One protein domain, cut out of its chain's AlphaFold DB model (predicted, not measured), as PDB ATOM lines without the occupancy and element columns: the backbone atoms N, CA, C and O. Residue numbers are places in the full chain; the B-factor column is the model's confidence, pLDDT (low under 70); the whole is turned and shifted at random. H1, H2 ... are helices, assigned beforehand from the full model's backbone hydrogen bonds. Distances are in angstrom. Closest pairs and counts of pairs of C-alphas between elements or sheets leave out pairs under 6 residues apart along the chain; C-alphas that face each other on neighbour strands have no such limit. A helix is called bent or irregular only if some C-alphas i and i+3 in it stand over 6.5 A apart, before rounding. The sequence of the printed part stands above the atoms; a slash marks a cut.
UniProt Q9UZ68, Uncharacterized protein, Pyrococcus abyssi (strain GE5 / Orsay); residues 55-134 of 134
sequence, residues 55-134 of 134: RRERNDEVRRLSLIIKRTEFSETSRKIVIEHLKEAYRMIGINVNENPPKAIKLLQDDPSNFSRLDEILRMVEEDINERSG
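Overview. This is residues 55 to 134 of the 134 residues of an uncharacterized protein of Pyrococcus abyssi (strain GE5 / Orsay) (UniProt Q9UZ68). Long, kinked H4 packs beside short H3, with H2 along their other side; H1 meets one end of H2 as a V, and its residues 55 to 64 stick out. The printed part has 80 residues, 64 of them in four named helices in the order H1 H2 H3 H4, with no named strand; its class is all helix, and it is compact, with a radius of gyration of the C-alphas of 13.0 A and spans of 34 by 29 by 20 A.

Arrangement. H4, residues 112 to 133, is irregular, C-alphas 116 and 119 being 8.1 A apart. It touches H3, residues 103 to 110, in a hairpin; the closest C-alphas, of Ala 104 and Ile 121, are 5.4 A apart. H2, residues 76 to 92, only just touches H4, with 3 pairs of C-alphas within 8 A, the closest those of Arg 79 and Phe 115, 7.7 A. With residues 83 to 87 alone H2 touches H3 in a hairpin, closest at C-alphas Ile 83 and Ile 105, 7.0 A. H1, residues 55 to 71, touches H2 with residues 68 to 71 alone at a steep tilt of 52 degrees, closest at C-alphas Ile 68 and Ser 78, 5.6 A. Every O i to N i+4 pair is within hydrogen-bond range in H2 and H3, 12 of 13 in H1 and 12 of 18 in H4.

Along the chain. H4 is 29.8 A long, H1 25.0 A, H2 24.5 A and H3 10.7 A. C-alpha 55 is at (21.293, 1.434, 34.036) and C-alpha 133 at (32.009, -12.732, 52.224).

Size, cuts and confidence. The C-alphas farthest apart, of Arg 56 and Glu 99, are 37.4 A apart. The printed part has no cut and no long link; pLDDT is under 70 at residues 55 to 59 and 133 to 134.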
ATOM      1  N   ARG A  55      20.495   2.244  34.961       58.84
ATOM      2  CA  ARG A  55      21.293   1.434  34.036       58.84
ATOM      3  C   ARG A  55      22.230   2.264  33.150       58.84
ATOM      4  O   ARG A  55      23.275   1.758  32.753       58.84
ATOM      5  N   ARG A  56      21.866   3.508  32.814       59.47
ATOM      6  CA  ARG A  56      22.692   4.388  31.971       59.47
ATOM      7  C   ARG A  56      23.848   4.983  32.771       59.47
ATOM      8  O   ARG A  56      24.974   4.979  32.288       59.47
ATOM      9  N   GLU A  57      23.574   5.379  34.008       61.97
ATOM     10  CA  GLU A  57      24.557   5.941  34.939       61.97
ATOM     11  C   GLU A  57      25.674   4.941  35.271       61.97
ATOM     12  O   GLU A  57      26.853   5.257  35.129       61.97
ATOM     13  N   ARG A  58      25.317   3.679  35.554       62.09
ATOM     14  CA  ARG A  58      26.298   2.615  35.821       62.09
ATOM     15  C   ARG A  58      27.251   2.363  34.645       62.09
ATOM     16  O   ARG A  58      28.434   2.104  34.849       62.09
ATOM     17  N   ASN A  59      26.758   2.436  33.407       69.88
ATOM     18  CA  ASN A  59      27.605   2.248  32.225       69.88
ATOM     19  C   ASN A  59      28.595   3.409  32.037       69.88
ATOM     20  O   ASN A  59      29.741   3.179  31.643       69.88
ATOM     21  N   ASP A  60      28.177   4.641  32.333       80.12
ATOM     22  CA  ASP A  60      29.046   5.818  32.255       80.12
ATOM     23  C   ASP A  60      30.119   5.812  33.355       80.12
ATOM     24  O   ASP A  60      31.263   6.208  33.106       80.12
ATOM     25  N   GLU A  61      29.793   5.300  34.540       76.81
ATOM     26  CA  GLU A  61      30.732   5.150  35.652       76.81
ATOM     27  C   GLU A  61      31.815   4.102  35.362       76.81
ATOM     28  O   GLU A  61      33.007   4.403  35.463       76.81
ATOM     29  N   VAL A  62      31.430   2.915  34.873       79.25
ATOM     30  CA  VAL A  62      32.387   1.883  34.428       79.25
ATOM     31  C   VAL A  62      33.283   2.427  33.316       79.25
ATOM     32  O   VAL A  62      34.501   2.226  33.327       79.25
ATOM     33  N   ARG A  63      32.711   3.183  32.371       83.69
ATOM     34  CA  ARG A  63      33.479   3.821  31.300       83.69
ATOM     35  C   ARG A  63      34.476   4.839  31.851       83.69
ATOM     36  O   ARG A  63      35.630   4.830  31.423       83.69
ATOM     37  N   ARG A  64      34.090   5.680  32.815       82.94
ATOM     38  CA  ARG A  64      35.012   6.610  33.492       82.94
ATOM     39  C   ARG A  64      36.145   5.881  34.199       82.94
ATOM     40  O   ARG A  64      37.300   6.237  33.983       82.94
ATOM     41  N   LEU A  65      35.834   4.858  34.991       83.06
ATOM     42  CA  LEU A  65      36.838   4.081  35.715       83.06
ATOM     43  C   LEU A  65      37.817   3.403  34.754       83.06
ATOM     44  O   LEU A  65      39.024   3.487  34.961       83.06
ATOM     45  N   SER A  66      37.333   2.852  33.636       83.44
ATOM     46  CA  SER A  66      38.201   2.262  32.607       83.44
ATOM     47  C   SER A  66      39.193   3.271  32.009       83.44
ATOM     48  O   SER A  66      40.355   2.941  31.765       83.44
ATOM     49  N   LEU A  67      38.771   4.528  31.821       86.00
ATOM     50  CA  LEU A  67      39.640   5.596  31.322       86.00
ATOM     51  C   LEU A  67      40.684   6.013  32.361       86.00
ATOM     52  O   LEU A  67      41.823   6.301  31.996       86.00
ATOM     53  N   ILE A  68      40.308   6.038  33.641       84.38
ATOM     54  CA  ILE A  68      41.225   6.330  34.746       84.38
ATOM     55  C   ILE A  68      42.267   5.218  34.856       84.38
ATOM     56  O   ILE A  68      43.457   5.525  34.875       84.38
ATOM     57  N   ILE A  69      41.837   3.953  34.840       84.56
ATOM     58  CA  ILE A  69      42.714   2.775  34.864       84.56
ATOM     59  C   ILE A  69      43.710   2.835  33.709       84.56
ATOM     60  O   ILE A  69      44.912   2.765  33.939       84.56
ATOM     61  N   LYS A  70      43.248   3.089  32.480       84.75
ATOM     62  CA  LYS A  70      44.134   3.208  31.313       84.75
ATOM     63  C   LYS A  70      45.172   4.329  31.451       84.75
ATOM     64  O   LYS A  70      46.244   4.261  30.864       84.75
ATOM     65  N   ARG A  71      44.865   5.378  32.215       84.75
ATOM     66  CA  ARG A  71      45.759   6.522  32.436       84.75
ATOM     67  C   ARG A  71      46.740   6.310  33.599       84.75
ATOM     68  O   ARG A  71      47.685   7.085  33.725       84.75
ATOM     69  N   THR A  72      46.570   5.270  34.417       82.06
ATOM     70  CA  THR A  72      47.477   4.965  35.544       82.06
ATOM     71  C   THR A  72      48.920   4.704  35.119       82.06
ATOM     72  O   THR A  72      49.839   5.011  35.871       82.06
ATOM     73  N   GLU A  73      49.141   4.219  33.898       76.12
ATOM     74  CA  GLU A  73      50.480   3.990  33.349       76.12
ATOM     75  C   GLU A  73      51.284   5.301  33.238       76.12
ATOM     76  O   GLU A  73      52.472   5.346  33.559       76.12
ATOM     77  N   PHE A  74      50.607   6.406  32.909       78.69
ATOM     78  CA  PHE A  74      51.238   7.692  32.591       78.69
ATOM     79  C   PHE A  74      50.998   8.794  33.634       78.69
ATOM     80  O   PHE A  74      51.651   9.832  33.579       78.69
ATOM     81  N   SER A  75      50.055   8.617  34.567       83.88
ATOM     82  CA  SER A  75      49.646   9.671  35.506       83.88
ATOM     83  C   SER A  75      49.647   9.207  36.959       83.88
ATOM     84  O   SER A  75      48.885   8.320  37.346       83.88
ATOM     85  N   GLU A  76      50.425   9.896  37.797       83.56
ATOM     86  CA  GLU A  76      50.421   9.708  39.255       83.56
ATOM     87  C   GLU A  76      49.057   9.990  39.889       83.56
ATOM     88  O   GLU A  76      48.635   9.280  40.800       83.56
ATOM     89  N   THR A  77      48.322  10.984  39.385       85.31
ATOM     90  CA  THR A  77      46.980  11.300  39.885       85.31
ATOM     91  C   THR A  77      46.020  10.142  39.639       85.31
ATOM     92  O   THR A  77      45.282   9.756  40.540       85.31
ATOM     93  N   SER A  78      46.061   9.539  38.447       83.56
ATOM     94  CA  SER A  78      45.255   8.356  38.139       83.56
ATOM     95  C   SER A  78      45.643   7.162  39.011       83.56
ATOM     96  O   SER A  78      44.751   6.491  39.526       83.56
ATOM     97  N   ARG A  79      46.943   6.940  39.254       86.12
ATOM     98  CA  ARG A  79      47.425   5.904  40.188       86.12
ATOM     99  C   ARG A  79      46.855   6.097  41.592       86.12
ATOM    100  O   ARG A  79      46.314   5.159  42.174       86.12
ATOM    101  N   LYS A  80      46.898   7.329  42.105       87.56
ATOM    102  CA  LYS A  80      46.352   7.673  43.422       87.56
ATOM    103  C   LYS A  80      44.844   7.429  43.505       87.56
ATOM    104  O   LYS A  80      44.386   6.884  44.502       87.56
ATOM    105  N   ILE A  81      44.089   7.786  42.463       88.00
ATOM    106  CA  ILE A  81      42.634   7.562  42.412       88.00
ATOM    107  C   ILE A  81      42.311   6.067  42.499       88.00
ATOM    108  O   ILE A  81      41.438   5.683  43.275       88.00
ATOM    109  N   VAL A  82      43.027   5.229  41.743       87.56
ATOM    110  CA  VAL A  82      42.820   3.775  41.761       87.56
ATOM    111  C   VAL A  82      43.165   3.184  43.128       87.56
ATOM    112  O   VAL A  82      42.370   2.419  43.665       87.56
ATOM    113  N   ILE A  83      44.287   3.585  43.736       88.38
ATOM    114  CA  ILE A  83      44.652   3.139  45.093       88.38
ATOM    115  C   ILE A  83      43.584   3.542  46.113       88.38
ATOM    116  O   ILE A  83      43.256   2.746  46.988       88.38
ATOM    117  N   GLU A  84      43.030   4.751  46.014       89.94
ATOM    118  CA  GLU A  84      41.988   5.210  46.936       89.94
ATOM    119  C   GLU A  84      40.697   4.392  46.785       89.94
ATOM    120  O   GLU A  84      40.137   3.961  47.789       89.94
ATOM    121  N   HIS A  85      40.281   4.082  45.553       88.12
ATOM    122  CA  HIS A  85      39.113   3.224  45.306       88.12
ATOM    123  C   HIS A  85      39.327   1.793  45.818       88.12
ATOM    124  O   HIS A  85      38.424   1.196  46.395       88.12
ATOM    125  N   LEU A  86      40.536   1.244  45.664       87.62
ATOM    126  CA  LEU A  86      40.891  -0.050  46.249       87.62
ATOM    127  C   LEU A  86      40.837  -0.012  47.778       87.62
ATOM    128  O   LEU A  86      40.278  -0.914  48.398       87.62
ATOM    129  N   LYS A  87      41.380   1.039  48.402       89.62
ATOM    130  CA  LYS A  87      41.287   1.235  49.857       89.62
ATOM    131  C   LYS A  87      39.840   1.273  50.323       89.62
ATOM    132  O   LYS A  87      39.524   0.705  51.363       89.62
ATOM    133  N   GLU A  88      38.982   1.944  49.570       87.94
ATOM    134  CA  GLU A  88      37.558   2.034  49.857       87.94
ATOM    135  C   GLU A  88      36.865   0.670  49.758       87.94
ATOM    136  O   GLU A  88      36.167   0.292  50.698       87.94
ATOM    137  N   ALA A  89      37.148  -0.122  48.719       84.81
ATOM    138  CA  ALA A  89      36.647  -1.495  48.606       84.81
ATOM    139  C   ALA A  89      37.057  -2.361  49.814       84.81
ATOM    140  O   ALA A  89      36.227  -3.056  50.399       84.81
ATOM    141  N   TYR A  90      38.309  -2.250  50.267       84.06
ATOM    142  CA  TYR A  90      38.771  -2.945  51.471       84.06
ATOM    143  C   TYR A  90      38.096  -2.448  52.759       84.06
ATOM    144  O   TYR A  90      37.799  -3.245  53.649       84.06
ATOM    145  N   ARG A  91      37.800  -1.148  52.866       87.44
ATOM    146  CA  ARG A  91      37.029  -0.604  53.996       87.44
ATOM    147  C   ARG A  91      35.595  -1.130  54.007       87.44
ATOM    148  O   ARG A  91      35.078  -1.394  55.089       87.44
ATOM    149  N   MET A  92      34.972  -1.322  52.841       85.00
ATOM    150  CA  MET A  92      33.618  -1.886  52.738       85.00
ATOM    151  C   MET A  92      33.536  -3.314  53.295       85.00
ATOM    152  O   MET A  92      32.532  -3.660  53.909       85.00
ATOM    153  N   ILE A  93      34.602  -4.112  53.165       83.44
ATOM    154  CA  ILE A  93      34.697  -5.460  53.758       83.44
ATOM    155  C   ILE A  93      35.286  -5.469  55.184       83.44
ATOM    156  O   ILE A  93      35.661  -6.518  55.714       83.44
ATOM    157  N   GLY A  94      35.401  -4.298  55.819       80.19
ATOM    158  CA  GLY A  94      35.859  -4.158  57.203       80.19
ATOM    159  C   GLY A  94      37.369  -4.311  57.410       80.19
ATOM    160  O   GLY A  94      37.801  -4.545  58.539       80.19
ATOM    161  N   ILE A  95      38.193  -4.192  56.362       81.19
ATOM    162  CA  ILE A  95      39.658  -4.200  56.487       81.19
ATOM    163  C   ILE A  95      40.178  -2.768  56.642       81.19
ATOM    164  O   ILE A  95      40.027  -1.920  55.759       81.19
ATOM    165  N   ASN A  96      40.859  -2.502  57.761       79.12
ATOM    166  CA  ASN A  96      41.541  -1.231  57.976       79.12
ATOM    167  C   ASN A  96      42.907  -1.222  57.277       79.12
ATOM    168  O   ASN A  96      43.930  -1.641  57.822       79.12
ATOM    169  N   VAL A  97      42.917  -0.698  56.053       78.94
ATOM    170  CA  VAL A  97      44.117  -0.626  55.209       78.94
ATOM    171  C   VAL A  97      45.250   0.207  55.825       78.94
ATOM    172  O   VAL A  97      46.410   0.009  55.473       78.94
ATOM    173  N   ASN A  98      44.946   1.137  56.736       76.19
ATOM    174  CA  ASN A  98      45.970   1.979  57.360       76.19
ATOM    175  C   ASN A  98      46.810   1.213  58.392       76.19
ATOM    176  O   ASN A  98      47.982   1.526  58.572       76.19
ATOM    177  N   GLU A  99      46.215   0.227  59.064       74.81
ATOM    178  CA  GLU A  99      46.873  -0.546  60.124       74.81
ATOM    179  C   GLU A  99      47.550  -1.799  59.572       74.81
ATOM    180  O   GLU A  99      48.665  -2.130  59.968       74.81
ATOM    181  N   ASN A 100      46.904  -2.480  58.621       80.06
ATOM    182  CA  ASN A 100      47.476  -3.650  57.968       80.06
ATOM    183  C   ASN A 100      47.133  -3.653  56.470       80.06
ATOM    184  O   ASN A 100      46.110  -4.219  56.073       80.06
ATOM    185  N   PRO A 101      47.951  -2.994  55.625       78.88
ATOM    186  CA  PRO A 101      47.641  -2.891  54.213       78.88
ATOM    187  C   PRO A 101      47.700  -4.275  53.546       78.88
ATOM    188  O   PRO A 101      48.725  -4.963  53.669       78.88
ATOM    189  N   PRO A 102      46.640  -4.673  52.818       83.94
ATOM    190  CA  PRO A 102      46.612  -5.908  52.047       83.94
ATOM    191  C   PRO A 102      47.764  -5.973  51.051       83.94
ATOM    192  O   PRO A 102      48.265  -4.944  50.580       83.94
ATOM    193  N   LYS A 103      48.166  -7.194  50.690       85.31
ATOM    194  CA  LYS A 103      49.280  -7.434  49.763       85.31
ATOM    195  C   LYS A 103      49.077  -6.695  48.435       85.31
ATOM    196  O   LYS A 103      50.013  -6.066  47.949       85.31
ATOM    197  N   ALA A 104      47.846  -6.679  47.925       85.00
ATOM    198  CA  ALA A 104      47.461  -5.947  46.720       85.00
ATOM    199  C   ALA A 104      47.764  -4.439  46.796       85.00
ATOM    200  O   ALA A 104      48.261  -3.847  45.841       85.00
ATOM    201  N   ILE A 105      47.518  -3.810  47.950       85.81
ATOM    202  CA  ILE A 105      47.751  -2.373  48.136       85.81
ATOM    203  C   ILE A 105      49.233  -2.057  48.319       85.81
ATOM    204  O   ILE A 105      49.686  -1.036  47.803       85.81
ATOM    205  N   LYS A 106      49.989  -2.921  49.005       86.25
ATOM    206  CA  LYS A 106      51.447  -2.766  49.132       86.25
ATOM    207  C   LYS A 106      52.117  -2.792  47.760       86.25
ATOM    208  O   LYS A 106      52.822  -1.856  47.411       86.25
ATOM    209  N   LEU A 107      51.763  -3.777  46.929       86.69
ATOM    210  CA  LEU A 107      52.280  -3.887  45.563       86.69
ATOM    211  C   LEU A 107      52.032  -2.612  44.741       86.69
ATOM    212  O   LEU A 107      52.933  -2.142  44.056       86.69
ATOM    213  N   LEU A 108      50.847  -2.004  44.834       85.81
ATOM    214  CA  LEU A 108      50.549  -0.767  44.098       85.81
ATOM    215  C   LEU A 108      51.241   0.487  44.657       85.81
ATOM    216  O   LEU A 108      51.386   1.465  43.925       85.81
ATOM    217  N   GLN A 109      51.619   0.495  45.937       82.88
ATOM    218  CA  GLN A 109      52.312   1.624  46.564       82.88
ATOM    219  C   GLN A 109      53.827   1.576  46.351       82.88
ATOM    220  O   GLN A 109      54.440   2.634  46.227       82.88
ATOM    221  N   ASP A 110      54.404   0.375  46.291       83.31
ATOM    222  CA  ASP A 110      55.855   0.177  46.259       83.31
ATOM    223  C   ASP A 110      56.476   0.505  44.891       83.31
ATOM    224  O   ASP A 110      57.571   1.063  44.835       83.31
ATOM    225  N   ASP A 111      55.789   0.196  43.783       80.94
ATOM    226  CA  ASP A 111      56.298   0.474  42.435       80.94
ATOM    227  C   ASP A 111      55.177   0.918  41.469       80.94
ATOM    228  O   ASP A 111      54.228   0.166  41.223       80.94
ATOM    229  N   PRO A 112      55.288   2.114  40.851       75.19
ATOM    230  CA  PRO A 112      54.392   2.568  39.788       75.19
ATOM    231  C   PRO A 112      54.265   1.600  38.602       75.19
ATOM    232  O   PRO A 112      53.239   1.619  37.916       75.19
ATOM    233  N   SER A 113      55.278   0.766  38.348       80.38
ATOM    234  CA  SER A 113      55.281  -0.230  37.273       80.38
ATOM    235  C   SER A 113      54.267  -1.359  37.508       80.38
ATOM    236  O   SER A 113      53.753  -1.936  36.545       80.38
ATOM    237  N   ASN A 114      53.872  -1.608  38.764       84.62
ATOM    238  CA  ASN A 114      52.926  -2.666  39.133       84.62
ATOM    239  C   ASN A 114      51.499  -2.413  38.620       84.62
ATOM    240  O   ASN A 114      50.720  -3.356  38.492       84.62
ATOM    241  N   PHE A 115      51.165  -1.180  38.223       83.69
ATOM    242  CA  PHE A 115      49.896  -0.874  37.548       83.69
ATOM    243  C   PHE A 115      49.756  -1.551  36.177       83.69
ATOM    244  O   PHE A 115      48.637  -1.772  35.722       83.69
ATOM    245  N   SER A 116      50.862  -1.950  35.538       82.31
ATOM    246  CA  SER A 116      50.815  -2.785  34.327       82.31
ATOM    247  C   SER A 116      50.237  -4.183  34.592       82.31
ATOM    248  O   SER A 116      49.697  -4.810  33.684       82.31
ATOM    249  N   ARG A 117      50.288  -4.643  35.849       85.62
ATOM    250  CA  ARG A 117      49.742  -5.919  36.335       85.62
ATOM    251  C   ARG A 117      48.489  -5.724  37.189       85.62
ATOM    252  O   ARG A 117      48.172  -6.557  38.032       85.62
ATOM    253  N   LEU A 118      47.762  -4.621  36.984       86.06
ATOM    254  CA  LEU A 118      46.575  -4.302  37.777       86.06
ATOM    255  C   LEU A 118      45.508  -5.408  37.713       86.06
ATOM    256  O   LEU A 118      44.828  -5.618  38.707       86.06
ATOM    257  N   ASP A 119      45.395  -6.144  36.600       85.25
ATOM    258  CA  ASP A 119      44.488  -7.301  36.492       85.25
ATOM    259  C   ASP A 119      44.814  -8.391  37.528       85.25
ATOM    260  O   ASP A 119      43.932  -8.857  38.245       85.25
ATOM    261  N   GLU A 120      46.095  -8.740  37.684       88.06
ATOM    262  CA  GLU A 120      46.547  -9.720  38.681       88.06
ATOM    263  C   GLU A 120      46.284  -9.224  40.108       88.06
ATOM    264  O   GLU A 120      45.880  -9.990  40.979       88.06
ATOM    265  N   ILE A 121      46.481  -7.927  40.345       87.19
ATOM    266  CA  ILE A 121      46.265  -7.304  41.654       87.19
ATOM    267  C   ILE A 121      44.773  -7.261  41.999       87.19
ATOM    268  O   ILE A 121      44.403  -7.524  43.141       87.19
ATOM    269  N   LEU A 122      43.908  -6.966  41.026       87.62
ATOM    270  CA  LEU A 122      42.459  -6.983  41.208       87.62
ATOM    271  C   LEU A 122      41.939  -8.393  41.496       87.62
ATOM    272  O   LEU A 122      41.042  -8.527  42.320       87.62
ATOM    273  N   ARG A 123      42.537  -9.438  40.909       89.38
ATOM    274  CA  ARG A 123      42.211 -10.828  41.267       89.38
ATOM    275  C   ARG A 123      42.542 -11.151  42.719       89.38
ATOM    276  O   ARG A 123      41.718 -11.753  43.390       89.38
ATOM    277  N   MET A 124      43.690 -10.699  43.230       87.31
ATOM    278  CA  MET A 124      44.016 -10.873  44.657       87.31
ATOM    279  C   MET A 124      42.988 -10.177  45.560       87.31
ATOM    280  O   MET A 124      42.633 -10.685  46.615       87.31
ATOM    281  N   VAL A 125      42.490  -9.011  45.142       87.00
ATOM    282  CA  VAL A 125      41.468  -8.259  45.888       87.00
ATOM    283  C   VAL A 125      40.126  -8.980  45.848       87.00
ATOM    284  O   VAL A 125      39.417  -9.013  46.847       87.00
ATOM    285  N   GLU A 126      39.772  -9.562  44.704       86.69
ATOM    286  CA  GLU A 126      38.575 -10.387  44.557       86.69
ATOM    287  C   GLU A 126      38.639 -11.629  45.453       86.69
ATOM    288  O   GLU A 126      37.668 -11.912  46.151       86.69
ATOM    289  N   GLU A 127      39.784 -12.317  45.499       87.75
ATOM    290  CA  GLU A 127      40.031 -13.434  46.419       87.75
ATOM    291  C   GLU A 127      39.854 -12.997  47.883       87.75
ATOM    292  O   GLU A 127      39.047 -13.594  48.599       87.75
ATOM    293  N   ASP A 128      40.494 -11.895  48.300       84.00
ATOM    294  CA  ASP A 128      40.375 -11.342  49.659       84.00
ATOM    295  C   ASP A 128      38.916 -11.000  50.037       84.00
ATOM    296  O   ASP A 128      38.497 -11.167  51.188       84.00
ATOM    297  N   ILE A 129      38.132 -10.479  49.084       83.50
ATOM    298  CA  ILE A 129      36.712 -10.150  49.280       83.50
ATOM    299  C   ILE A 129      35.879 -11.427  49.403       83.50
ATOM    300  O   ILE A 129      34.997 -11.505  50.264       83.50
ATOM    301  N   ASN A 130      36.131 -12.413  48.544       85.25
ATOM    302  CA  ASN A 130      35.337 -13.633  48.471       85.25
ATOM    303  C   ASN A 130      35.557 -14.518  49.708       85.25
ATOM    304  O   ASN A 130      34.592 -15.027  50.269       85.25
ATOM    305  N   GLU A 131      36.797 -14.617  50.200       80.31
ATOM    306  CA  GLU A 131      37.130 -15.348  51.432       80.31
ATOM    307  C   GLU A 131      36.465 -14.769  52.690       80.31
ATOM    308  O   GLU A 131      36.233 -15.500  53.649       80.31
ATOM    309  N   ARG A 132      36.156 -13.468  52.708       71.69
ATOM    310  CA  ARG A 132      35.486 -12.799  53.840       71.69
ATOM    311  C   ARG A 132      33.971 -12.701  53.715       71.69
ATOM    312  O   ARG A 132      33.309 -12.429  54.714       71.69
ATOM    313  N   SER A 133      33.448 -12.824  52.500       60.97
ATOM    314  CA  SER A 133      32.009 -12.732  52.224       60.97
ATOM    315  C   SER A 133      31.300 -14.089  52.315       60.97
ATOM    316  O   SER A 133      30.067 -14.110  52.317       60.97
ATOM    317  N   GLY A 134      32.055 -15.195  52.361       51.53
ATOM    318  CA  GLY A 134      31.570 -16.545  52.682       51.53
ATOM    319  C   GLY A 134      31.602 -16.836  54.175       51.53
ATOM    320  O   GLY A 134      30.692 -17.566  54.627       51.53
TER     321      GLY A 134